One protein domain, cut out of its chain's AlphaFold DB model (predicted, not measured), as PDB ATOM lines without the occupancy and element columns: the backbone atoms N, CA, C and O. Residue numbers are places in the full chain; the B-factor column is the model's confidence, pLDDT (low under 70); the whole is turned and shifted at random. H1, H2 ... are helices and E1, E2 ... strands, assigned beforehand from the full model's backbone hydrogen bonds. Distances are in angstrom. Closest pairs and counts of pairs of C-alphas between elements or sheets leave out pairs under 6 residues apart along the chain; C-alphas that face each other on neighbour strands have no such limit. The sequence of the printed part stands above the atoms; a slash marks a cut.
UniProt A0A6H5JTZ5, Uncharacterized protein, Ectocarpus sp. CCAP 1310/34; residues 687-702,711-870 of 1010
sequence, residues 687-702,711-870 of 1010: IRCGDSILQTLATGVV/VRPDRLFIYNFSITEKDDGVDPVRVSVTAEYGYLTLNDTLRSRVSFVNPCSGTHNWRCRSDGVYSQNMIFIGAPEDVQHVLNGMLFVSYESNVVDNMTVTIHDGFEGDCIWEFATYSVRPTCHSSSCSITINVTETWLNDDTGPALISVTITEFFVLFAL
ATOM      1  N   ILE A 687     -18.173   4.883  31.024       93.38
ATOM      2  CA  ILE A 687     -17.701   6.119  30.373       93.38
ATOM      3  C   ILE A 687     -18.829   6.927  29.710       93.38
ATOM      4  O   ILE A 687     -19.754   6.373  29.113       93.38
ATOM      5  N   ARG A 688     -18.698   8.257  29.751       91.38
ATOM      6  CA  ARG A 688     -19.452   9.239  28.958       91.38
ATOM      7  C   ARG A 688     -18.522  10.286  28.350       91.38
ATOM      8  O   ARG A 688     -17.524  10.676  28.960       91.38
ATOM      9  N   CYS A 689     -18.892  10.779  27.171       87.06
ATOM     10  CA  CYS A 689     -18.191  11.847  26.459       87.06
ATOM     11  C   CYS A 689     -19.026  13.129  26.607       87.06
ATOM     12  O   CYS A 689     -19.971  13.332  25.853       87.06
ATOM     13  N   GLY A 690     -18.736  13.963  27.609       75.62
ATOM     14  CA  GLY A 690     -19.631  15.049  28.021       75.62
ATOM     15  C   GLY A 690     -19.866  16.130  26.959       75.62
ATOM     16  O   GLY A 690     -18.925  16.578  26.306       75.62
ATOM     17  N   ASP A 691     -21.110  16.622  26.876       68.75
ATOM     18  CA  ASP A 691     -21.675  17.550  25.867       68.75
ATOM     19  C   ASP A 691     -20.890  18.853  25.579       68.75
ATOM     20  O   ASP A 691     -21.254  19.626  24.692       68.75
ATOM     21  N   SER A 692     -19.850  19.153  26.357       60.16
ATOM     22  CA  SER A 692     -19.148  20.440  26.391       60.16
ATOM     23  C   SER A 692     -17.643  20.326  26.119       60.16
ATOM     24  O   SER A 692     -16.843  21.065  26.693       60.16
ATOM     25  N   ILE A 693     -17.231  19.427  25.217       59.09
ATOM     26  CA  ILE A 693     -15.911  19.526  24.574       59.09
ATOM     27  C   ILE A 693     -15.861  20.848  23.792       59.09
ATOM     28  O   ILE A 693     -16.557  20.961  22.787       59.09
ATOM     29  N   LEU A 694     -15.036  21.821  24.208       54.19
ATOM     30  CA  LEU A 694     -14.512  22.883  23.328       54.19
ATOM     31  C   LEU A 694     -13.474  23.783  24.029       54.19
ATOM     32  O   LEU A 694     -13.821  24.725  24.738       54.19
ATOM     33  N   GLN A 695     -12.190  23.585  23.714       53.72
ATOM     34  CA  GLN A 695     -11.236  24.700  23.640       53.72
ATOM     35  C   GLN A 695     -10.241  24.475  22.493       53.72
ATOM     36  O   GLN A 695      -9.115  24.018  22.682       53.72
ATOM     37  N   THR A 696     -10.674  24.800  21.273       54.00
ATOM     38  CA  THR A 696      -9.847  24.704  20.062       54.00
ATOM     39  C   THR A 696      -8.773  25.797  20.052       54.00
ATOM     40  O   THR A 696      -8.998  26.905  19.569       54.00
ATOM     41  N   LEU A 697      -7.587  25.488  20.580       52.28
ATOM     42  CA  LEU A 697      -6.398  26.350  20.530       52.28
ATOM     43  C   LEU A 697      -5.598  26.119  19.234       52.28
ATOM     44  O   LEU A 697      -4.428  25.737  19.243       52.28
ATOM     45  N   ALA A 698      -6.254  26.367  18.098       51.12
ATOM     46  CA  ALA A 698      -5.635  26.322  16.778       51.12
ATOM     47  C   ALA A 698      -4.784  27.583  16.532       51.12
ATOM     48  O   ALA A 698      -5.258  28.583  15.994       51.12
ATOM     49  N   THR A 699      -3.511  27.536  16.930       48.78
ATOM     50  CA  THR A 699      -2.500  28.551  16.586       48.78
ATOM     51  C   THR A 699      -1.264  27.902  15.972       48.78
ATOM     52  O   THR A 699      -0.183  27.901  16.564       48.78
ATOM     53  N   GLY A 700      -1.425  27.353  14.767       47.88
ATOM     54  CA  GLY A 700      -0.297  27.120  13.870       47.88
ATOM     55  C   GLY A 700       0.205  28.463  13.345       47.88
ATOM     56  O   GLY A 700      -0.395  29.032  12.437       47.88
ATOM     57  N   VAL A 701       1.273  28.995  13.941       47.22
ATOM     58  CA  VAL A 701       2.010  30.120  13.354       47.22
ATOM     59  C   VAL A 701       2.881  29.546  12.242       47.22
ATOM     60  O   VAL A 701       3.745  28.717  12.513       47.22
ATOM     61  N   VAL A 702       2.633  29.970  11.004       48.00
ATOM     62  CA  VAL A 702       3.522  29.679   9.875       48.00
ATOM     63  C   VAL A 702       4.794  30.506  10.068       48.00
ATOM     64  O   VAL A 702       4.714  31.729  10.168       48.00
ATOM     65  N   VAL A 711       3.888  21.835   7.393       47.03
ATOM     66  CA  VAL A 711       3.117  22.808   8.198       47.03
ATOM     67  C   VAL A 711       1.614  22.531   8.118       47.03
ATOM     68  O   VAL A 711       0.832  23.324   7.587       47.03
ATOM     69  N   ARG A 712       1.207  21.409   8.719       57.34
ATOM     70  CA  ARG A 712       0.001  21.301   9.562       57.34
ATOM     71  C   ARG A 712      -0.030  19.937  10.248       57.34
ATOM     72  O   ARG A 712       0.055  18.906   9.595       57.34
ATOM     73  N   PRO A 713      -0.216  19.941  11.572       54.25
ATOM     74  CA  PRO A 713      -1.461  19.343  12.037       54.25
ATOM     75  C   PRO A 713      -2.231  20.271  12.976       54.25
ATOM     76  O   PRO A 713      -1.699  20.773  13.974       54.25
ATOM     77  N   ASP A 714      -3.513  20.471  12.679       70.00
ATOM     78  CA  ASP A 714      -4.418  21.221  13.542       70.00
ATOM     79  C   ASP A 714      -4.695  20.435  14.837       70.00
ATOM     80  O   ASP A 714      -4.973  19.231  14.826       70.00
ATOM     81  N   ARG A 715      -4.564  21.124  15.977       80.88
ATOM     82  CA  ARG A 715      -4.537  20.526  17.319       80.88
ATOM     83  C   ARG A 715      -5.841  20.770  18.072       80.88
ATOM     84  O   ARG A 715      -6.259  21.916  18.244       80.88
ATOM     85  N   LEU A 716      -6.436  19.697  18.585       85.62
ATOM     86  CA  LEU A 716      -7.648  19.720  19.405       85.62
ATOM     87  C   LEU A 716      -7.370  19.062  20.758       85.62
ATOM     88  O   LEU A 716      -7.043  17.881  20.805       85.62
ATOM     89  N   PHE A 717      -7.558  19.791  21.858       87.94
ATOM     90  CA  PHE A 717      -7.581  19.192  23.194       87.94
ATOM     91  C   PHE A 717      -9.011  18.785  23.565       87.94
ATOM     92  O   PHE A 717      -9.950  19.575  23.420       87.94
ATOM     93  N   ILE A 718      -9.166  17.551  24.040       89.12
ATOM     94  CA  ILE A 718     -10.443  16.928  24.384       89.12
ATOM     95  C   ILE A 718     -10.544  16.806  25.910       89.12
ATOM     96  O   ILE A 718      -9.608  16.372  26.581       89.12
ATOM     97  N   TYR A 719     -11.690  17.210  26.453       89.31
ATOM     98  CA  TYR A 719     -11.988  17.279  27.885       89.31
ATOM     99  C   TYR A 719     -13.432  16.828  28.144       89.31
ATOM    100  O   TYR A 719     -14.195  16.607  27.207       89.31
ATOM    101  N   ASN A 720     -13.819  16.768  29.416       90.19
ATOM    102  CA  ASN A 720     -15.135  16.363  29.906       90.19
ATOM    103  C   ASN A 720     -15.490  14.896  29.607       90.19
ATOM    104  O   ASN A 720     -16.664  14.540  29.509       90.19
ATOM    105  N   PHE A 721     -14.479  14.021  29.551       92.44
ATOM    106  CA  PHE A 721     -14.704  12.600  29.815       92.44
ATOM    107  C   PHE A 721     -15.131  12.437  31.271       92.44
ATOM    108  O   PHE A 721     -14.488  12.993  32.165       92.44
ATOM    109  N   SER A 722     -16.189  11.666  31.497       93.44
ATOM    110  CA  SER A 722     -16.594  11.235  32.830       93.44
ATOM    111  C   SER A 722     -16.656   9.718  32.862       93.44
ATOM    112  O   SER A 722     -17.210   9.115  31.945       93.44
ATOM    113  N   ILE A 723     -16.084   9.110  33.894       93.94
ATOM    114  CA  ILE A 723     -16.223   7.682  34.171       93.94
ATOM    115  C   ILE A 723     -16.921   7.576  35.519       93.94
ATOM    116  O   ILE A 723     -16.522   8.226  36.481       93.94
ATOM    117  N   THR A 724     -18.022   6.833  35.557       91.31
ATOM    118  CA  THR A 724     -18.708   6.498  36.804       91.31
ATOM    119  C   THR A 724     -18.282   5.108  37.222       91.31
ATOM    120  O   THR A 724     -18.442   4.174  36.438       91.31
ATOM    121  N   GLU A 725     -17.784   5.025  38.450       88.06
ATOM    122  CA  GLU A 725     -17.421   3.800  39.144       88.06
ATOM    123  C   GLU A 725     -18.078   3.779  40.534       88.06
ATOM    124  O   GLU A 725     -18.482   4.838  41.029       88.06
ATOM    125  N   LYS A 726     -18.202   2.600  41.149       85.25
ATOM    126  CA  LYS A 726     -18.695   2.418  42.526       85.25
ATOM    127  C   LYS A 726     -17.656   1.873  43.501       85.25
ATOM    128  O   LYS A 726     -17.729   2.194  44.682       85.25
ATOM    129  N   ASP A 727     -16.734   1.043  43.030       84.12
ATOM    130  CA  ASP A 727     -15.871   0.182  43.848       84.12
ATOM    131  C   ASP A 727     -14.669   0.913  44.502       84.12
ATOM    132  O   ASP A 727     -13.643   0.313  44.811       84.12
ATOM    133  N   ASP A 728     -14.758   2.239  44.666       83.25
ATOM    134  CA  ASP A 728     -13.646   3.150  45.000       83.25
ATOM    135  C   ASP A 728     -12.396   3.007  44.080       83.25
ATOM    136  O   ASP A 728     -11.292   3.458  44.415       83.25
ATOM    137  N   GLY A 729     -12.551   2.427  42.883       83.00
ATOM    138  CA  GLY A 729     -11.476   2.190  41.920       83.00
ATOM    139  C   GLY A 729     -10.557   1.026  42.299       83.00
ATOM    140  O   GLY A 729      -9.354   1.102  42.020       83.00
ATOM    141  N   VAL A 730     -11.085  -0.010  42.965       87.38
ATOM    142  CA  VAL A 730     -10.372  -1.274  43.224       87.38
ATOM    143  C   VAL A 730      -9.941  -1.903  41.900       87.38
ATOM    144  O   VAL A 730      -8.743  -2.156  41.702       87.38
ATOM    145  N   ASP A 731     -10.900  -2.127  41.001       86.38
ATOM    146  CA  ASP A 731     -10.701  -2.886  39.778       86.38
ATOM    147  C   ASP A 731     -10.102  -2.021  38.641       86.38
ATOM    148  O   ASP A 731     -10.544  -0.902  38.354       86.38
ATOM    149  N   PRO A 732      -9.026  -2.497  37.981       89.94
ATOM    150  CA  PRO A 732      -8.395  -1.788  36.877       89.94
ATOM    151  C   PRO A 732      -9.116  -2.045  35.559       89.94
ATOM    152  O   PRO A 732      -9.236  -3.184  35.104       89.94
ATOM    153  N   VAL A 733      -9.445  -0.973  34.848       91.56
ATOM    154  CA  VAL A 733     -10.076  -1.075  33.534       91.56
ATOM    155  C   VAL A 733      -9.053  -1.068  32.400       91.56
ATOM    156  O   VAL A 733      -8.074  -0.311  32.402       91.56
ATOM    157  N   ARG A 734      -9.301  -1.880  31.366       92.50
ATOM    158  CA  ARG A 734      -8.581  -1.810  30.087       92.50
ATOM    159  C   ARG A 734      -9.271  -0.785  29.198       92.50
ATOM    160  O   ARG A 734     -10.420  -0.945  28.800       92.50
ATOM    161  N   VAL A 735      -8.518   0.211  28.764       94.81
ATOM    162  CA  VAL A 735      -8.977   1.256  27.851       94.81
ATOM    163  C   VAL A 735      -8.457   0.973  26.450       94.81
ATOM    164  O   VAL A 735      -7.304   0.589  26.266       94.81
ATOM    165  N   SER A 736      -9.302   1.182  25.448       95.12
ATOM    166  CA  SER A 736      -8.960   1.132  24.030       95.12
ATOM    167  C   SER A 736      -9.422   2.429  23.378       95.12
ATOM    168  O   SER A 736     -10.625   2.670  23.297       95.12
ATOM    169  N   VAL A 737      -8.489   3.257  22.901       95.81
ATOM    170  CA  VAL A 737      -8.804   4.490  22.164       95.81
ATOM    171  C   VAL A 737      -8.333   4.371  20.722       95.81
ATOM    172  O   VAL A 737      -7.180   4.014  20.462       95.81
ATOM    173  N   THR A 738      -9.225   4.671  19.780       95.44
ATOM    174  CA  THR A 738      -8.954   4.591  18.338       95.44
ATOM    175  C   THR A 738      -9.421   5.832  17.593       95.44
ATOM    176  O   THR A 738     -10.523   6.305  17.854       95.44
ATOM    177  N   ALA A 739      -8.622   6.284  16.629       94.31
ATOM    178  CA  ALA A 739      -8.926   7.315  15.640       94.31
ATOM    179  C   ALA A 739      -8.533   6.816  14.235       94.31
ATOM    180  O   ALA A 739      -7.665   5.951  14.102       94.31
ATOM    181  N   GLU A 740      -9.185   7.329  13.194       93.88
ATOM    182  CA  GLU A 740      -9.032   6.874  11.805       93.88
ATOM    183  C   GLU A 740      -8.090   7.786  10.995       93.88
ATOM    184  O   GLU A 740      -7.197   7.276  10.321       93.88
ATOM    185  N   TYR A 741      -8.208   9.114  11.138       91.12
ATOM    186  CA  TYR A 741      -7.522  10.157  10.348       91.12
ATOM    187  C   TYR A 741      -6.690  11.139  11.208       91.12
ATOM    188  O   TYR A 741      -6.358  12.259  10.791       91.12
ATOM    189  N   GLY A 742      -6.338  10.744  12.431       90.06
ATOM    190  CA  GLY A 742      -5.492  11.543  13.310       90.06
ATOM    191  C   GLY A 742      -4.765  10.739  14.378       90.06
ATOM    192  O   GLY A 742      -5.128   9.619  14.729       90.06
ATOM    193  N   TYR A 743      -3.704  11.344  14.899       93.38
ATOM    194  CA  TYR A 743      -2.916  10.824  16.001       93.38
ATOM    195  C   TYR A 743      -3.439  11.356  17.336       93.38
ATOM    196  O   TYR A 743      -3.747  12.540  17.475       93.38
ATOM    197  N   LEU A 744      -3.485  10.486  18.339       94.19
ATOM    198  CA  LEU A 744      -3.856  10.812  19.709       94.19
ATOM    199  C   LEU A 744      -2.619  10.822  20.607       94.19
ATOM    200  O   LEU A 744      -1.739   9.968  20.485       94.19
ATOM    201  N   THR A 745      -2.575  11.776  21.530       94.50
ATOM    202  CA  THR A 745      -1.604  11.858  22.626       94.50
ATOM    203  C   THR A 745      -2.364  12.124  23.918       94.50
ATOM    204  O   THR A 745      -3.099  13.103  23.999       94.50
ATOM    205  N   LEU A 746      -2.224  11.266  24.924       95.62
ATOM    206  CA  LEU A 746      -2.878  11.434  26.226       95.62
ATOM    207  C   LEU A 746      -2.331  12.656  26.982       95.62
ATOM    208  O   LEU A 746      -1.310  13.228  26.597       95.62
ATOM    209  N   ASN A 747      -2.987  13.055  28.077       93.00
ATOM    210  CA  ASN A 747      -2.503  14.145  28.925       93.00
ATOM    211  C   ASN A 747      -1.133  13.784  29.539       93.00
ATOM    212  O   ASN A 747      -1.055  13.090  30.551       93.00
ATOM    213  N   ASP A 748      -0.051  14.268  28.923       87.75
ATOM    214  CA  ASP A 748       1.330  13.867  29.226       87.75
ATOM    215  C   ASP A 748       1.727  14.092  30.696       87.75
ATOM    216  O   ASP A 748       2.493  13.315  31.259       87.75
ATOM    217  N   THR A 749       1.132  15.092  31.358       90.75
ATOM    218  CA  THR A 749       1.394  15.385  32.781       90.75
ATOM    219  C   THR A 749       0.833  14.329  33.742       90.75
ATOM    220  O   THR A 749       1.272  14.258  34.888       90.75
ATOM    221  N   LEU A 750      -0.118  13.509  33.280       92.25
ATOM    222  CA  LEU A 750      -0.786  12.451  34.047       92.25
ATOM    223  C   LEU A 750      -0.585  11.057  33.425       92.25
ATOM    224  O   LEU A 750      -0.887  10.056  34.066       92.25
ATOM    225  N   ARG A 751      -0.027  10.969  32.208       92.00
ATOM    226  CA  ARG A 751       0.202   9.736  31.428       92.00
ATOM    227  C   ARG A 751       0.953   8.634  32.185       92.00
ATOM    228  O   ARG A 751       0.756   7.463  31.886       92.00
ATOM    229  N   SER A 752       1.764   8.984  33.183       89.75
ATOM    230  CA  SER A 752       2.458   8.033  34.064       89.75
ATOM    231  C   SER A 752       1.553   7.281  35.051       89.75
ATOM    232  O   SER A 752       2.030   6.343  35.685       89.75
ATOM    233  N   ARG A 753       0.279   7.670  35.198       89.31
ATOM    234  CA  ARG A 753      -0.702   6.983  36.055       89.31
ATOM    235  C   ARG A 753      -1.365   5.766  35.397       89.31
ATOM    236  O   ARG A 753      -1.944   4.937  36.089       89.31
ATOM    237  N   VAL A 754      -1.271   5.641  34.072       91.81
ATOM    238  CA  VAL A 754      -1.790   4.489  33.316       91.81
ATOM    239  C   VAL A 754      -0.645   3.610  32.811       91.81
ATOM    240  O   VAL A 754       0.427   4.096  32.453       91.81
ATOM    241  N   SER A 755      -0.864   2.297  32.772       90.19
ATOM    242  CA  SER A 755       0.143   1.326  32.347       90.19
ATOM    243  C   SER A 755       0.003   0.949  30.873       90.19
ATOM    244  O   SER A 755      -1.054   0.515  30.412       90.19
ATOM    245  N   PHE A 756       1.129   1.038  30.163       88.62
ATOM    246  CA  PHE A 756       1.325   0.521  28.804       88.62
ATOM    247  C   PHE A 756       2.210  -0.739  28.759       88.62
ATOM    248  O   PHE A 756       2.399  -1.318  27.690       88.62
ATOM    249  N   VAL A 757       2.790  -1.153  29.894       77.56
ATOM    250  CA  VAL A 757       3.926  -2.100  29.928       77.56
ATOM    251  C   VAL A 757       3.618  -3.384  30.700       77.56
ATOM    252  O   VAL A 757       4.045  -4.457  30.278       77.56
ATOM    253  N   ASN A 758       2.868  -3.305  31.801       62.69
ATOM    254  CA  ASN A 758       2.572  -4.454  32.663       62.69
ATOM    255  C   ASN A 758       1.176  -4.289  33.308       62.69
ATOM    256  O   ASN A 758       0.904  -3.190  33.793       62.69
ATOM    257  N   PRO A 759       0.286  -5.301  33.316       61.94
ATOM    258  CA  PRO A 759       0.492  -6.703  32.922       61.94
ATOM    259  C   PRO A 759       0.547  -6.971  31.405       61.94
ATOM    260  O   PRO A 759       0.815  -8.094  31.003       61.94
ATOM    261  N   CYS A 760       0.415  -5.932  30.568       67.69
ATOM    262  CA  CYS A 760       0.433  -5.893  29.090       67.69
ATOM    263  C   CYS A 760       1.398  -6.818  28.294       67.69
ATOM    264  O   CYS A 760       1.306  -6.869  27.064       67.69
ATOM    265  N   SER A 761       2.349  -7.489  28.944       63.53
ATOM    266  CA  SER A 761       3.314  -8.427  28.362       63.53
ATOM    267  C   SER A 761       2.745  -9.826  28.056       63.53
ATOM    268  O   SER A 761       3.375 -10.581  27.308       63.53
ATOM    269  N   GLY A 762       1.566 -10.167  28.592       64.62
ATOM    270  CA  GLY A 762       0.925 -11.476  28.445       64.62
ATOM    271  C   GLY A 762       0.588 -11.897  27.004       64.62
ATOM    272  O   GLY A 762       0.590 -11.116  26.048       64.62
ATOM    273  N   THR A 763       0.261 -13.181  26.817       58.03
ATOM    274  CA  THR A 763      -0.061 -13.754  25.492       58.03
ATOM    275  C   THR A 763      -1.490 -13.482  25.011       58.03
ATOM    276  O   THR A 763      -1.913 -14.076  24.021       58.03
ATOM    277  N   HIS A 764      -2.226 -12.595  25.681       68.00
ATOM    278  CA  HIS A 764      -3.638 -12.309  25.431       68.00
ATOM    279  C   HIS A 764      -3.908 -11.721  24.029       68.00
ATOM    280  O   HIS A 764      -3.005 -11.224  23.342       68.00
ATOM    281  N   ASN A 765      -5.169 -11.846  23.585       68.38
ATOM    282  CA  ASN A 765      -5.649 -11.371  22.277       68.38
ATOM    283  C   ASN A 765      -5.607  -9.841  22.184       68.38
ATOM    284  O   ASN A 765      -5.248  -9.278  21.146       68.38
ATOM    285  N   TRP A 766      -5.953  -9.179  23.286       74.38
ATOM    286  CA  TRP A 766      -5.660  -7.777  23.519       74.38
ATOM    287  C   TRP A 766      -4.291  -7.653  24.195       74.38
ATOM    288  O   TRP A 766      -3.866  -8.534  24.939       74.38
ATOM    289  N   ARG A 767      -3.589  -6.557  23.907       82.44
ATOM    290  CA  ARG A 767      -2.348  -6.129  24.567       82.44
ATOM    291  C   ARG A 767      -2.300  -4.614  24.522       82.44
ATOM    292  O   ARG A 767      -2.906  -4.024  23.625       82.44
ATOM    293  N   CYS A 768      -1.556  -4.002  25.433       87.44
ATOM    294  CA  CYS A 768      -1.345  -2.561  25.409       87.44
ATOM    295  C   CYS A 768      -0.595  -2.132  24.132       87.44
ATOM    296  O   CYS A 768       0.167  -2.907  23.544       87.44
ATOM    297  N   ARG A 769      -0.880  -0.920  23.650       86.69
ATOM    298  CA  ARG A 769      -0.408  -0.377  22.363       86.69
ATOM    299  C   ARG A 769      -0.126   1.111  22.505       86.69
ATOM    300  O   ARG A 769      -0.889   1.793  23.185       86.69
ATOM    301  N   SER A 770       0.889   1.600  21.783       88.19
ATOM    302  CA  SER A 770       1.505   2.924  21.988       88.19
ATOM    303  C   SER A 770       2.147   3.050  23.385       88.19
ATOM    304  O   SER A 770       2.108   2.123  24.187       88.19
ATOM    305  N   ASP A 771       2.796   4.181  23.636       87.38
ATOM    306  CA  ASP A 771       3.205   4.696  24.946       87.38
ATOM    307  C   ASP A 771       2.262   5.822  25.432       87.38
ATOM    308  O   ASP A 771       2.548   6.503  26.419       87.38
ATOM    309  N   GLY A 772       1.171   6.067  24.698       88.62
ATOM    310  CA  GLY A 772       0.228   7.161  24.914       88.62
ATOM    311  C   GLY A 772       0.528   8.423  24.101       88.62
ATOM    312  O   GLY A 772      -0.099   9.445  24.366       88.62
ATOM    313  N   VAL A 773       1.455   8.375  23.135       92.12
ATOM    314  CA  VAL A 773       1.854   9.517  22.294       92.12
ATOM    315  C   VAL A 773       1.716   9.180  20.804       92.12
ATOM    316  O   VAL A 773       1.965   8.050  20.381       92.12
ATOM    317  N   TYR A 774       1.295  10.176  20.016       90.44
ATOM    318  CA  TYR A 774       1.128  10.163  18.554       90.44
ATOM    319  C   TYR A 774       0.649   8.824  17.943       90.44
ATOM    320  O   TYR A 774       1.258   8.306  17.008       90.44
ATOM    321  N   SER A 775      -0.462   8.258  18.435       92.56
ATOM    322  CA  SER A 775      -1.001   6.985  17.924       92.56
ATOM    323  C   SER A 775      -2.458   7.064  17.471       92.56
ATOM    324  O   SER A 775      -3.292   7.645  18.155       92.56
ATOM    325  N   GLN A 776      -2.781   6.406  16.355       93.56
ATOM    326  CA  GLN A 776      -4.160   6.143  15.908       93.56
ATOM    327  C   GLN A 776      -4.864   5.062  16.751       93.56
ATOM    328  O   GLN A 776      -6.085   4.950  16.735       93.56
ATOM    329  N   ASN A 777      -4.110   4.218  17.464       93.88
ATOM    330  CA  ASN A 777      -4.644   3.115  18.263       93.88
ATOM    331  C   ASN A 777      -3.784   2.942  19.519       93.88
ATOM    332  O   ASN A 777      -2.602   2.595  19.434       93.88
ATOM    333  N   MET A 778      -4.370   3.200  20.682       94.50
ATOM    334  CA  MET A 778      -3.726   2.996  21.975       94.50
ATOM    335  C   MET A 778      -4.585   2.099  22.854       94.50
ATOM    336  O   MET A 778      -5.810   2.208  22.873       94.50
ATOM    337  N   ILE A 779      -3.923   1.200  23.574       93.75
ATOM    338  CA  ILE A 779      -4.549   0.327  24.565       93.75
ATOM    339  C   ILE A 779      -3.699   0.435  25.826       93.75
ATOM    340  O   ILE A 779      -2.479   0.303  25.738       93.75
ATOM    341  N   PHE A 780      -4.330   0.693  26.965       94.00
ATOM    342  CA  PHE A 780      -3.674   0.875  28.262       94.00
ATOM    343  C   PHE A 780      -4.581   0.411  29.401       94.00
ATOM    344  O   PHE A 780      -5.747   0.087  29.179       94.00
ATOM    345  N   ILE A 781      -4.035   0.353  30.613       92.56
ATOM    346  CA  ILE A 781      -4.738  -0.067  31.831       92.56
ATOM    347  C   ILE A 781      -4.631   1.044  32.880       92.56
ATOM    348  O   ILE A 781      -3.578   1.676  32.988       92.56
ATOM    349  N   GLY A 782      -5.682   1.284  33.662       91.56
ATOM    350  CA  GLY A 782      -5.643   2.222  34.786       91.56
ATOM    351  C   GLY A 782      -6.809   2.043  35.755       91.56
ATOM    352  O   GLY A 782      -7.775   1.360  35.432       91.56
ATOM    353  N   ALA A 783      -6.744   2.700  36.919       91.50
ATOM    354  CA  ALA A 783      -7.939   2.888  37.746       91.50
ATOM    355  C   ALA A 783      -8.930   3.809  36.999       91.50
ATOM    356  O   ALA A 783      -8.470   4.737  36.323       91.50
ATOM    357  N   PRO A 784     -10.256   3.626  37.125       93.50
ATOM    358  CA  PRO A 784     -11.261   4.466  36.463       93.50
ATOM    359  C   PRO A 784     -11.055   5.984  36.628       93.50
ATOM    360  O   PRO A 784     -11.155   6.727  35.647       93.50
ATOM    361  N   GLU A 785     -10.672   6.464  37.819       92.56
ATOM    362  CA  GLU A 785     -10.351   7.886  38.044       92.56
ATOM    363  C   GLU A 785      -9.091   8.336  37.277       92.56
ATOM    364  O   GLU A 785      -9.092   9.390  36.635       92.56
ATOM    365  N   ASP A 786      -8.028   7.528  37.269       93.19
ATOM    366  CA  ASP A 786      -6.793   7.844  36.546       93.19
ATOM    367  C   ASP A 786      -6.991   7.818  35.029       93.19
ATOM    368  O   ASP A 786      -6.477   8.685  34.321       93.19
ATOM    369  N   VAL A 787      -7.800   6.891  34.516       94.88
ATOM    370  CA  VAL A 787      -8.219   6.889  33.111       94.88
ATOM    371  C   VAL A 787      -8.990   8.166  32.781       94.88
ATOM    372  O   VAL A 787      -8.679   8.828  31.788       94.88
ATOM    373  N   GLN A 788      -9.953   8.557  33.623       95.31
ATOM    374  CA  GLN A 788     -10.711   9.798  33.458       95.31
ATOM    375  C   GLN A 788      -9.764  11.005  33.420       95.31
ATOM    376  O   GLN A 788      -9.891  11.868  32.553       95.31
ATOM    377  N   HIS A 789      -8.786  11.066  34.321       94.06
ATOM    378  CA  HIS A 789      -7.789  12.132  34.369       94.06
ATOM    379  C   HIS A 789      -6.855  12.171  33.152       94.06
ATOM    380  O   HIS A 789      -6.530  13.255  32.672       94.06
ATOM    381  N   VAL A 790      -6.433  11.017  32.636       94.75
ATOM    382  CA  VAL A 790      -5.474  10.922  31.525       94.75
ATOM    383  C   VAL A 790      -6.132  11.153  30.156       94.75
ATOM    384  O   VAL A 790      -5.499  11.721  29.260       94.75
ATOM    385  N   LEU A 791      -7.411  10.788  30.003       95.00
ATOM    386  CA  LEU A 791      -8.232  11.161  28.845       95.00
ATOM    387  C   LEU A 791      -8.577  12.662  28.847       95.00
ATOM    388  O   LEU A 791      -8.630  13.287  27.788       95.00
ATOM    389  N   ASN A 792      -8.792  13.266  30.020       93.19
ATOM    390  CA  ASN A 792      -9.067  14.699  30.144       93.19
ATOM    391  C   ASN A 792      -7.802  15.538  29.889       93.19
ATOM    392  O   ASN A 792      -6.904  15.639  30.723       93.19
ATOM    393  N   GLY A 793      -7.751  16.179  28.720       88.44
ATOM    394  CA  GLY A 793      -6.563  16.841  28.181       88.44
ATOM    395  C   GLY A 793      -5.849  16.036  27.096       88.44
ATOM    396  O   GLY A 793      -4.748  16.415  26.702       88.44
ATOM    397  N   MET A 794      -6.457  14.954  26.596       93.38
ATOM    398  CA  MET A 794      -5.974  14.235  25.418       93.38
ATOM    399  C   MET A 794      -5.959  15.158  24.191       93.38
ATOM    400  O   MET A 794      -6.943  15.821  23.869       93.38
ATOM    401  N   LEU A 795      -4.825  15.184  23.503       91.88
ATOM    402  CA  LEU A 795      -4.562  15.941  22.291       91.88
ATOM    403  C   LEU A 795      -4.805  15.064  21.053       91.88
ATOM    404  O   LEU A 795      -4.110  14.070  20.843       91.88
ATOM    405  N   PHE A 796      -5.748  15.474  20.209       91.75
ATOM    406  CA  PHE A 796      -5.940  14.978  18.849       91.75
ATOM    407  C   PHE A 796      -5.188  15.855  17.837       91.75
ATOM    408  O   PHE A 796      -5.144  17.084  17.959       91.75
ATOM    409  N   VAL A 797      -4.590  15.199  16.842       89.94
ATOM    410  CA  VAL A 797      -3.646  15.761  15.869       89.94
ATOM    411  C   VAL A 797      -3.959  15.152  14.499       89.94
ATOM    412  O   VAL A 797      -3.501  14.050  14.197       89.94
ATOM    413  N   SER A 798      -4.772  15.817  13.677       87.19
ATOM    414  CA  SER A 798      -5.134  15.263  12.361       87.19
ATOM    415  C   SER A 798      -3.992  15.401  11.357       87.19
ATOM    416  O   SER A 798      -3.296  16.415  11.363       87.19
ATOM    417  N   TYR A 799      -3.807  14.388  10.507       84.62
ATOM    418  CA  TYR A 799      -2.787  14.375   9.450       84.62
ATOM    419  C   TYR A 799      -3.378  14.514   8.031       84.62
ATOM    420  O   TYR A 799      -2.630  14.591   7.060       84.62
ATOM    421  N   GLU A 800      -4.706  14.574   7.900       83.62
ATOM    422  CA  GLU A 800      -5.419  14.890   6.657       83.62
ATOM    423  C   GLU A 800      -6.373  16.074   6.889       83.62
ATOM    424  O   GLU A 800      -6.890  16.270   7.988       83.62
ATOM    425  N   SER A 801      -6.622  16.880   5.853       80.62
ATOM    426  CA  SER A 801      -7.632  17.945   5.880       80.62
ATOM    427  C   SER A 801      -8.898  17.511   5.135       80.62
ATOM    428  O   SER A 801      -8.854  16.676   4.233       80.62
ATOM    429  N   ASN A 802     -10.046  18.093   5.493       82.00
ATOM    430  CA  ASN A 802     -11.368  17.777   4.931       82.00
ATOM    431  C   ASN A 802     -11.863  16.343   5.228       82.00
ATOM    432  O   ASN A 802     -12.645  15.775   4.461       82.00
ATOM    433  N   VAL A 803     -11.443  15.787   6.369       85.69
ATOM    434  CA  VAL A 803     -11.800  14.447   6.862       85.69
ATOM    435  C   VAL A 803     -12.763  14.496   8.051       85.69
ATOM    436  O   VAL A 803     -12.804  15.465   8.814       85.69
ATOM    437  N   VAL A 804     -13.527  13.415   8.219       87.75
ATOM    438  CA  VAL A 804     -14.403  13.181   9.374       87.75
ATOM    439  C   VAL A 804     -13.892  11.951  10.114       87.75
ATOM    440  O   VAL A 804     -14.140  10.823   9.695       87.75
ATOM    441  N   ASP A 805     -13.170  12.177  11.206       89.69
ATOM    442  CA  ASP A 805     -12.675  11.121  12.088       89.69
ATOM    443  C   ASP A 805     -13.759  10.701  13.096       89.69
ATOM    444  O   ASP A 805     -14.570  11.523  13.525       89.69
ATOM    445  N   ASN A 806     -13.770   9.431  13.497       90.31
ATOM    446  CA  ASN A 806     -14.655   8.884  14.525       90.31
ATOM    447  C   ASN A 806     -13.823   8.324  15.679       90.31
ATOM    448  O   ASN A 806     -13.686   7.109  15.857       90.31
ATOM    449  N   MET A 807     -13.290   9.235  16.490       92.69
ATOM    450  CA  MET A 807     -12.522   8.876  17.669       92.69
ATOM    451  C   MET A 807     -13.424   8.133  18.663       92.69
ATOM    452  O   MET A 807     -14.458   8.653  19.074       92.69
ATOM    453  N   THR A 808     -13.055   6.921  19.066       94.19
ATOM    454  CA  THR A 808     -13.839   6.102  20.004       94.19
ATOM    455  C   THR A 808     -12.982   5.706  21.194       94.19
ATOM    456  O   THR A 808     -11.872   5.209  21.011       94.19
ATOM    457  N   VAL A 809     -13.510   5.920  22.401       95.31
ATOM    458  CA  VAL A 809     -12.979   5.365  23.650       95.31
ATOM    459  C   VAL A 809     -13.883   4.211  24.062       95.31
ATOM    460  O   VAL A 809     -15.082   4.416  24.250       95.31
ATOM    461  N   THR A 810     -13.308   3.028  24.252       95.12
ATOM    462  CA  THR A 810     -13.976   1.883  24.879       95.12
ATOM    463  C   THR A 810     -13.239   1.510  26.156       95.12
ATOM    464  O   THR A 810     -12.027   1.287  26.134       95.12
ATOM    465  N   ILE A 811     -13.979   1.422  27.252       94.62
ATOM    466  CA  ILE A 811     -13.552   0.824  28.510       94.62
ATOM    467  C   ILE A 811     -14.031  -0.629  28.529       94.62
ATOM    468  O   ILE A 811     -15.165  -0.921  28.143       94.62
ATOM    469  N   HIS A 812     -13.144  -1.524  28.943       91.88
ATOM    470  CA  HIS A 812     -13.353  -2.951  29.140       91.88
ATOM    471  C   HIS A 812     -13.008  -3.288  30.588       91.88
ATOM    472  O   HIS A 812     -11.956  -2.875  31.079       91.88
ATOM    473  N   ASP A 813     -13.889  -4.031  31.239       89.38
ATOM    474  CA  ASP A 813     -13.978  -4.098  32.691       89.38
ATOM    475  C   ASP A 813     -14.387  -5.502  33.171       89.38
ATOM    476  O   ASP A 813     -15.093  -6.219  32.455       89.38
ATOM    477  N   GLY A 814     -13.891  -5.934  34.326       84.19
ATOM    478  CA  GLY A 814     -14.037  -7.313  34.804       84.19
ATOM    479  C   GLY A 814     -13.233  -8.368  34.024       84.19
ATOM    480  O   GLY A 814     -12.120  -8.128  33.543       84.19
ATOM    481  N   PHE A 815     -13.783  -9.586  33.915       78.69
ATOM    482  CA  PHE A 815     -13.025 -10.807  33.575       78.69
ATOM    483  C   PHE A 815     -13.421 -11.512  32.253       78.69
ATOM    484  O   PHE A 815     -14.544 -11.414  31.773       78.69
ATOM    485  N   GLU A 816     -12.497 -12.307  31.694       77.12
ATOM    486  CA  GLU A 816     -12.555 -12.973  30.372       77.12
ATOM    487  C   GLU A 816     -12.562 -12.041  29.133       77.12
ATOM    488  O   GLU A 816     -12.612 -10.816  29.208       77.12
ATOM    489  N   GLY A 817     -12.486 -12.645  27.938       83.19
ATOM    490  CA  GLY A 817     -12.733 -11.980  26.654       83.19
ATOM    491  C   GLY A 817     -11.751 -10.857  26.304       83.19
ATOM    492  O   GLY A 817     -10.579 -11.104  26.015       83.19
ATOM    493  N   ASP A 818     -12.274  -9.631  26.257       83.50
ATOM    494  CA  ASP A 818     -11.523  -8.395  26.016       83.50
ATOM    495  C   ASP A 818     -11.080  -7.702  27.324       83.50
ATOM    496  O   ASP A 818     -10.345  -6.718  27.271       83.50
ATOM    497  N   CYS A 819     -11.491  -8.198  28.489       85.75
ATOM    498  CA  CYS A 819     -11.231  -7.587  29.789       85.75
ATOM    499  C   CYS A 819     -10.018  -8.242  30.487       85.75
ATOM    500  O   CYS A 819      -9.349  -9.104  29.893       85.75
ATOM    501  N   ILE A 820      -9.635  -7.784  31.688       81.81
ATOM    502  CA  ILE A 820      -8.307  -8.096  32.241       81.81
ATOM    503  C   ILE A 820      -8.309  -9.406  33.032       81.81
ATOM    504  O   ILE A 820      -8.781  -9.489  34.159       81.81
ATOM    505  N   TRP A 821      -7.689 -10.439  32.459       75.19
ATOM    506  CA  TRP A 821      -7.516 -11.731  33.136       75.19
ATOM    507  C   TRP A 821      -6.626 -11.604  34.383       75.19
ATOM    508  O   TRP A 821      -6.904 -12.192  35.425       75.19
ATOM    509  N   GLU A 822      -5.534 -10.849  34.273       72.12
ATOM    510  CA  GLU A 822      -4.391 -10.911  35.193       72.12
ATOM    511  C   GLU A 822      -4.659 -10.334  36.602       72.12
ATOM    512  O   GLU A 822      -3.822 -10.516  37.483       72.12
ATOM    513  N   PHE A 823      -5.825  -9.717  36.839       68.69
ATOM    514  CA  PHE A 823      -6.233  -9.139  38.131       68.69
ATOM    515  C   PHE A 823      -7.405  -9.859  38.829       68.69
ATOM    516  O   PHE A 823      -7.883  -9.389  39.857       68.69
ATOM    517  N   ALA A 824      -7.816 -11.045  38.363       61.03
ATOM    518  CA  ALA A 824      -8.923 -11.843  38.932       61.03
ATOM    519  C   ALA A 824      -8.719 -12.374  40.378       61.03
ATOM    520  O   ALA A 824      -9.388 -13.310  40.813       61.03
ATOM    521  N   THR A 825      -7.751 -11.825  41.111       61.47
ATOM    522  CA  THR A 825      -7.521 -12.025  42.547       61.47
ATOM    523  C   THR A 825      -8.131 -10.927  43.414       61.47
ATOM    524  O   THR A 825      -8.316 -11.161  44.602       61.47
ATOM    525  N   TYR A 826      -8.407  -9.745  42.850       67.06
ATOM    526  CA  TYR A 826      -8.925  -8.586  43.589       67.06
ATOM    527  C   TYR A 826     -10.458  -8.558  43.647       67.06
ATOM    528  O   TYR A 826     -11.026  -7.967  44.559       67.06
ATOM    529  N   SER A 827     -11.115  -9.234  42.702       68.75
ATOM    530  CA  SER A 827     -12.556  -9.149  42.470       68.75
ATOM    531  C   SER A 827     -13.069 -10.373  41.705       68.75
ATOM    532  O   SER A 827     -12.287 -11.081  41.063       68.75
ATOM    533  N   VAL A 828     -14.359 -10.711  41.855       67.69
ATOM    534  CA  VAL A 828     -14.815 -12.122  41.757       67.69
ATOM    535  C   VAL A 828     -15.957 -12.378  40.747       67.69
ATOM    536  O   VAL A 828     -16.529 -13.471  40.720       67.69
ATOM    537  N   ARG A 829     -16.275 -11.441  39.841       65.69
ATOM    538  CA  ARG A 829     -17.238 -11.706  38.747       65.69
ATOM    539  C   ARG A 829     -16.571 -12.163  37.438       65.69
ATOM    540  O   ARG A 829     -15.498 -11.689  37.086       65.69
ATOM    541  N   PRO A 830     -17.193 -13.101  36.691       67.62
ATOM    542  CA  PRO A 830     -16.573 -13.737  35.528       67.62
ATOM    543  C   PRO A 830     -17.003 -13.139  34.172       67.62
ATOM    544  O   PRO A 830     -16.960 -13.849  33.168       67.62
ATOM    545  N   THR A 831     -17.518 -11.905  34.115       81.75
ATOM    546  CA  THR A 831     -18.162 -11.368  32.899       81.75
ATOM    547  C   THR A 831     -17.607 -10.026  32.456       81.75
ATOM    548  O   THR A 831     -17.933  -9.008  33.039       81.75
ATOM    549  N   CYS A 832     -16.878 -10.027  31.344       86.44
ATOM    550  CA  CYS A 832     -16.337  -8.841  30.689       86.44
ATOM    551  C   CYS A 832     -17.435  -7.829  30.323       86.44
ATOM    552  O   CYS A 832     -18.204  -8.032  29.373       86.44
ATOM    553  N   HIS A 833     -17.490  -6.729  31.067       88.94
ATOM    554  CA  HIS A 833     -18.311  -5.568  30.772       88.94
ATOM    555  C   HIS A 833     -17.576  -4.627  29.806       88.94
ATOM    556  O   HIS A 833     -16.352  -4.624  29.687       88.94
ATOM    557  N   SER A 834     -18.330  -3.822  29.056       90.88
ATOM    558  CA  SER A 834     -17.736  -2.738  28.269       90.88
ATOM    559  C   SER A 834     -18.676  -1.550  28.130       90.88
ATOM    560  O   SER A 834     -19.892  -1.708  27.987       90.88
ATOM    561  N   SER A 835     -18.100  -0.352  28.177       93.31
ATOM    562  CA  SER A 835     -18.779   0.916  27.924       93.31
ATOM    563  C   SER A 835     -17.966   1.728  26.913       93.31
ATOM    564  O   SER A 835     -16.739   1.677  26.903       93.31
ATOM    565  N   SER A 836     -18.631   2.438  26.003       93.44
ATOM    566  CA  SER A 836     -17.954   3.144  24.908       93.44
ATOM    567  C   SER A 836     -18.630   4.462  24.573       93.44
ATOM    568  O   SER A 836     -19.857   4.502  24.472       93.44
ATOM    569  N   CYS A 837     -17.843   5.502  24.301       92.00
ATOM    570  CA  CYS A 837     -18.345   6.750  23.733       92.00
ATOM    571  C   CYS A 837     -17.493   7.209  22.540       92.00
ATOM    572  O   CYS A 837     -16.279   6.993  22.491       92.00
ATOM    573  N   SER A 838     -18.160   7.820  21.555       90.94
ATOM    574  CA  SER A 838     -17.570   8.204  20.272       90.94
ATOM    575  C   SER A 838     -17.739   9.699  20.004       90.94
ATOM    576  O   SER A 838     -18.806  10.286  20.208       90.94
ATOM    577  N   ILE A 839     -16.664  10.309  19.516       89.50
ATOM    578  CA  ILE A 839     -16.533  11.728  19.210       89.50
ATOM    579  C   ILE A 839     -16.190  11.838  17.725       89.50
ATOM    580  O   ILE A 839     -15.126  11.401  17.285       89.50
ATOM    581  N   THR A 840     -17.089  12.434  16.950       88.31
ATOM    582  CA  THR A 840     -16.888  12.675  15.523       88.31
ATOM    583  C   THR A 840     -16.176  14.017  15.340       88.31
ATOM    584  O   THR A 840     -16.721  15.077  15.667       88.31
ATOM    585  N   ILE A 841     -14.943  13.989  14.838       87.25
ATOM    586  CA  ILE A 841     -14.080  15.163  14.660       87.25
ATOM    587  C   ILE A 841     -14.033  15.494  13.165       87.25
ATOM    588  O   ILE A 841     -13.420  14.786  12.373       87.25
ATOM    589  N   ASN A 842     -14.704  16.574  12.775       83.38
ATOM    590  CA  ASN A 842     -14.817  17.033  11.394       83.38
ATOM    591  C   ASN A 842     -13.819  18.174  11.141       83.38
ATOM    592  O   ASN A 842     -14.037  19.320  11.555       83.38
ATOM    593  N   VAL A 843     -12.709  17.839  10.484       81.62
ATOM    594  CA  VAL A 843     -11.560  18.715  10.221       81.62
ATOM    595  C   VAL A 843     -11.764  19.394   8.869       81.62
ATOM    596  O   VAL A 843     -11.415  18.836   7.833       81.62
ATOM    597  N   THR A 844     -12.352  20.593   8.849       77.88
ATOM    598  CA  THR A 844     -12.689  21.290   7.590       77.88
ATOM    599  C   THR A 844     -11.672  22.362   7.222       77.88
ATOM    600  O   THR A 844     -11.296  23.195   8.044       77.88
ATOM    601  N   GLU A 845     -11.237  22.382   5.966       69.69
ATOM    602  CA  GLU A 845     -10.287  23.373   5.466       69.69
ATOM    603  C   GLU A 845     -11.030  24.594   4.913       69.69
ATOM    604  O   GLU A 845     -11.553  24.605   3.795       69.69
ATOM    605  N   THR A 846     -11.114  25.651   5.716       58.75
ATOM    606  CA  THR A 846     -11.806  26.879   5.319       58.75
ATOM    607  C   THR A 846     -10.902  27.817   4.533       58.75
ATOM    608  O   THR A 846     -10.277  28.721   5.089       58.75
ATOM    609  N   TRP A 847     -10.913  27.634   3.211       54.47
ATOM    610  CA  TRP A 847     -10.382  28.570   2.218       54.47
ATOM    611  C   TRP A 847     -11.149  29.904   2.243       54.47
ATOM    612  O   TRP A 847     -12.037  30.169   1.430       54.47
ATOM    613  N   LEU A 848     -10.808  30.762   3.205       49.34
ATOM    614  CA  LEU A 848     -11.034  32.199   3.095       49.34
ATOM    615  C   LEU A 848     -10.133  32.729   1.971       49.34
ATOM    616  O   LEU A 848      -8.981  32.318   1.870       49.34
ATOM    617  N   ASN A 849     -10.676  33.594   1.109       48.03
ATOM    618  CA  ASN A 849      -9.960  34.072  -0.080       48.03
ATOM    619  C   ASN A 849      -8.614  34.722   0.297       48.03
ATOM    620  O   ASN A 849      -8.556  35.456   1.283       48.03
ATOM    621  N   ASP A 850      -7.605  34.491  -0.547       50.69
ATOM    622  CA  ASP A 850      -6.185  34.859  -0.403       50.69
ATOM    623  C   ASP A 850      -5.368  33.944   0.558       50.69
ATOM    624  O   ASP A 850      -4.974  34.321   1.660       50.69
ATOM    625  N   ASP A 851      -5.105  32.724   0.067       53.91
ATOM    626  CA  ASP A 851      -3.998  31.768   0.309       53.91
ATOM    627  C   ASP A 851      -3.530  31.340   1.726       53.91
ATOM    628  O   ASP A 851      -2.857  30.314   1.816       53.91
ATOM    629  N   THR A 852      -3.883  31.993   2.842       55.97
ATOM    630  CA  THR A 852      -3.427  31.563   4.194       55.97
ATOM    631  C   THR A 852      -4.545  31.453   5.239       55.97
ATOM    632  O   THR A 852      -4.519  32.106   6.286       55.97
ATOM    633  N   GLY A 853      -5.543  30.604   4.980       52.38
ATOM    634  CA  GLY A 853      -6.591  30.269   5.954       52.38
ATOM    635  C   GLY A 853      -6.145  29.229   7.006       52.38
ATOM    636  O   GLY A 853      -5.537  28.214   6.637       52.38
ATOM    637  N   PRO A 854      -6.465  29.404   8.306       56.25
ATOM    638  CA  PRO A 854      -6.429  28.309   9.278       56.25
ATOM    639  C   PRO A 854      -7.566  27.312   8.994       56.25
ATOM    640  O   PRO A 854      -8.601  27.686   8.433       56.25
ATOM    641  N   ALA A 855      -7.393  26.046   9.380       55.38
ATOM    642  CA  ALA A 855      -8.478  25.074   9.291       55.38
ATOM    643  C   ALA A 855      -9.480  25.272  10.442       55.38
ATOM    644  O   ALA A 855      -9.136  25.735  11.530       55.38
ATOM    645  N   LEU A 856     -10.733  24.891  10.204       60.75
ATOM    646  CA  LEU A 856     -11.795  24.877  11.199       60.75
ATOM    647  C   LEU A 856     -12.114  23.430  11.579       60.75
ATOM    648  O   LEU A 856     -12.861  22.727  10.893       60.75
ATOM    649  N   ILE A 857     -11.561  22.993  12.714       59.06
ATOM    650  CA  ILE A 857     -12.019  21.781  13.394       59.06
ATOM    651  C   ILE A 857     -13.385  22.069  14.021       59.06
ATOM    652  O   ILE A 857     -13.530  22.972  14.847       59.06
ATOM    653  N   SER A 858     -14.370  21.251  13.664       67.44
ATOM    654  CA  SER A 858     -15.672  21.181  14.324       67.44
ATOM    655  C   SER A 858     -15.846  19.799  14.951       67.44
ATOM    656  O   SER A 858     -15.484  18.789  14.353       67.44
ATOM    657  N   VAL A 859     -16.374  19.743  16.170       63.97
ATOM    658  CA  VAL A 859     -16.549  18.492  16.924       63.97
ATOM    659  C   VAL A 859     -18.039  18.230  17.096       63.97
ATOM    660  O   VAL A 859     -18.792  19.137  17.444       63.97
ATOM    661  N   THR A 860     -18.473  17.001  16.834       67.88
ATOM    662  CA  THR A 860     -19.843  16.528  17.062       67.88
ATOM    663  C   THR A 860     -19.777  15.247  17.883       67.88
ATOM    664  O   THR A 860     -19.183  14.261  17.457       67.88
ATOM    665  N   ILE A 861     -20.360  15.248  19.077       61.38
ATOM    666  CA  ILE A 861     -20.395  14.061  19.938       61.38
ATOM    667  C   ILE A 861     -21.568  13.183  19.500       61.38
ATOM    668  O   ILE A 861     -22.668  13.693  19.279       61.38
ATOM    669  N   THR A 862     -21.342  11.873  19.382       58.41
ATOM    670  CA  THR A 862     -22.378  10.914  18.981       58.41
ATOM    671  C   THR A 862     -22.421   9.763  19.986       58.41
ATOM    672  O   THR A 862     -21.780   8.730  19.798       58.41
ATOM    673  N   GLU A 863     -23.177   9.933  21.078       52.88
ATOM    674  CA  GLU A 863     -23.332   8.892  22.105       52.88
ATOM    675  C   GLU A 863     -24.127   7.681  21.579       52.88
ATOM    676  O   GLU A 863     -25.360   7.644  21.584       52.88
ATOM    677  N   PHE A 864     -23.406   6.645  21.147       52.88
ATOM    678  CA  PHE A 864     -23.975   5.337  20.833       52.88
ATOM    679  C   PHE A 864     -24.169   4.501  22.105       52.88
ATOM    680  O   PHE A 864     -23.336   3.669  22.460       52.88
ATOM    681  N   PHE A 865     -25.325   4.652  22.754       50.69
ATOM    682  CA  PHE A 865     -25.789   3.686  23.756       50.69
ATOM    683  C   PHE A 865     -26.079   2.329  23.094       50.69
ATOM    684  O   PHE A 865     -27.186   2.072  22.608       50.69
ATOM    685  N   VAL A 866     -25.081   1.441  23.072       49.19
ATOM    686  CA  VAL A 866     -25.218   0.075  22.550       49.19
ATOM    687  C   VAL A 866     -26.095  -0.745  23.503       49.19
ATOM    688  O   VAL A 866     -25.629  -1.341  24.472       49.19
ATOM    689  N   LEU A 867     -27.400  -0.766  23.227       42.66
ATOM    690  CA  LEU A 867     -28.462  -1.290  24.097       42.66
ATOM    691  C   LEU A 867     -28.515  -2.837  24.192       42.66
ATOM    692  O   LEU A 867     -29.589  -3.443  24.129       42.66
ATOM    693  N   PHE A 868     -27.370  -3.507  24.354       46.84
ATOM    694  CA  PHE A 868     -27.293  -4.970  24.472       46.84
ATOM    695  C   PHE A 868     -28.085  -5.510  25.672       46.84
ATOM    696  O   PHE A 868     -28.764  -6.533  25.552       46.84
ATOM    697  N   ALA A 869     -28.073  -4.778  26.794       48.38
ATOM    698  CA  ALA A 869     -28.752  -5.143  28.038       48.38
ATOM    699  C   ALA A 869     -30.259  -5.417  27.869       48.38
ATOM    700  O   ALA A 869     -30.816  -6.288  28.537       48.38
ATOM    701  N   LEU A 870     -30.943  -4.716  26.956       42.72
ATOM    702  CA  LEU A 870     -32.389  -4.884  26.780       42.72
ATOM    703  C   LEU A 870     -32.733  -6.136  25.952       42.72
ATOM    704  O   LEU A 870     -33.794  -6.731  26.143       42.72
TER     705      LEU A 870
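What this domain is: This is residues 687 to 702 and 711 to 870 of the 1010 residues of an uncharacterized protein of Ectocarpus sp. CCAP 1310/34 (UniProt A0A6H5JTZ5). Amid long loops with little regular structure, a twisted five-stranded sheet, E6 E4 E8 E9 E10, makes a loose sandwich, partly face to face with the small sheet E2 E7 E5. H1 packs on the larger sheet and on E3 of the pair E1 E3. The 176 printed residues, mostly strand but with 70 in named elements, run E1 to E6, H1, E7 to E10; the sheets are antiparallel. It is compact, radius of gyration of the C-alphas 17.4 A, yet elongated, 64 by 36 by 27 A.

Where its parts are: E8, residues 803 to 813, spans 31.9 A; E9, 833 to 844, 35.9 A; E10, 856 to 862, 19.2 A. E4 is 733 to 738, E6 777 to 782, E2 715 to 718, E7 794 to 798, E5 742 to 745, E1 687 to 689, E3 721 to 724, H1 784 to 791. C-alpha 687 is at (-17.701, 6.119, 30.373), C-alpha 862 at (-22.378, 10.914, 18.981).

How they stand to each other: E8 E9 E10 is a meander, antiparallel neighbours in succession; N 805 and O 841 are 2.9 A apart. H1, every O i to N i+4 pair within hydrogen-bond range, has a height over the sheet of 9.0 A.

The domain as a whole: Residues 703 to 710 are cut out, C-alphas 702 and 711 7.1 A apart. E5 to E6, E8 to E9 and E9 to E10 are long links. Confidence is under 70 in 57 residues, among them 845 to 870.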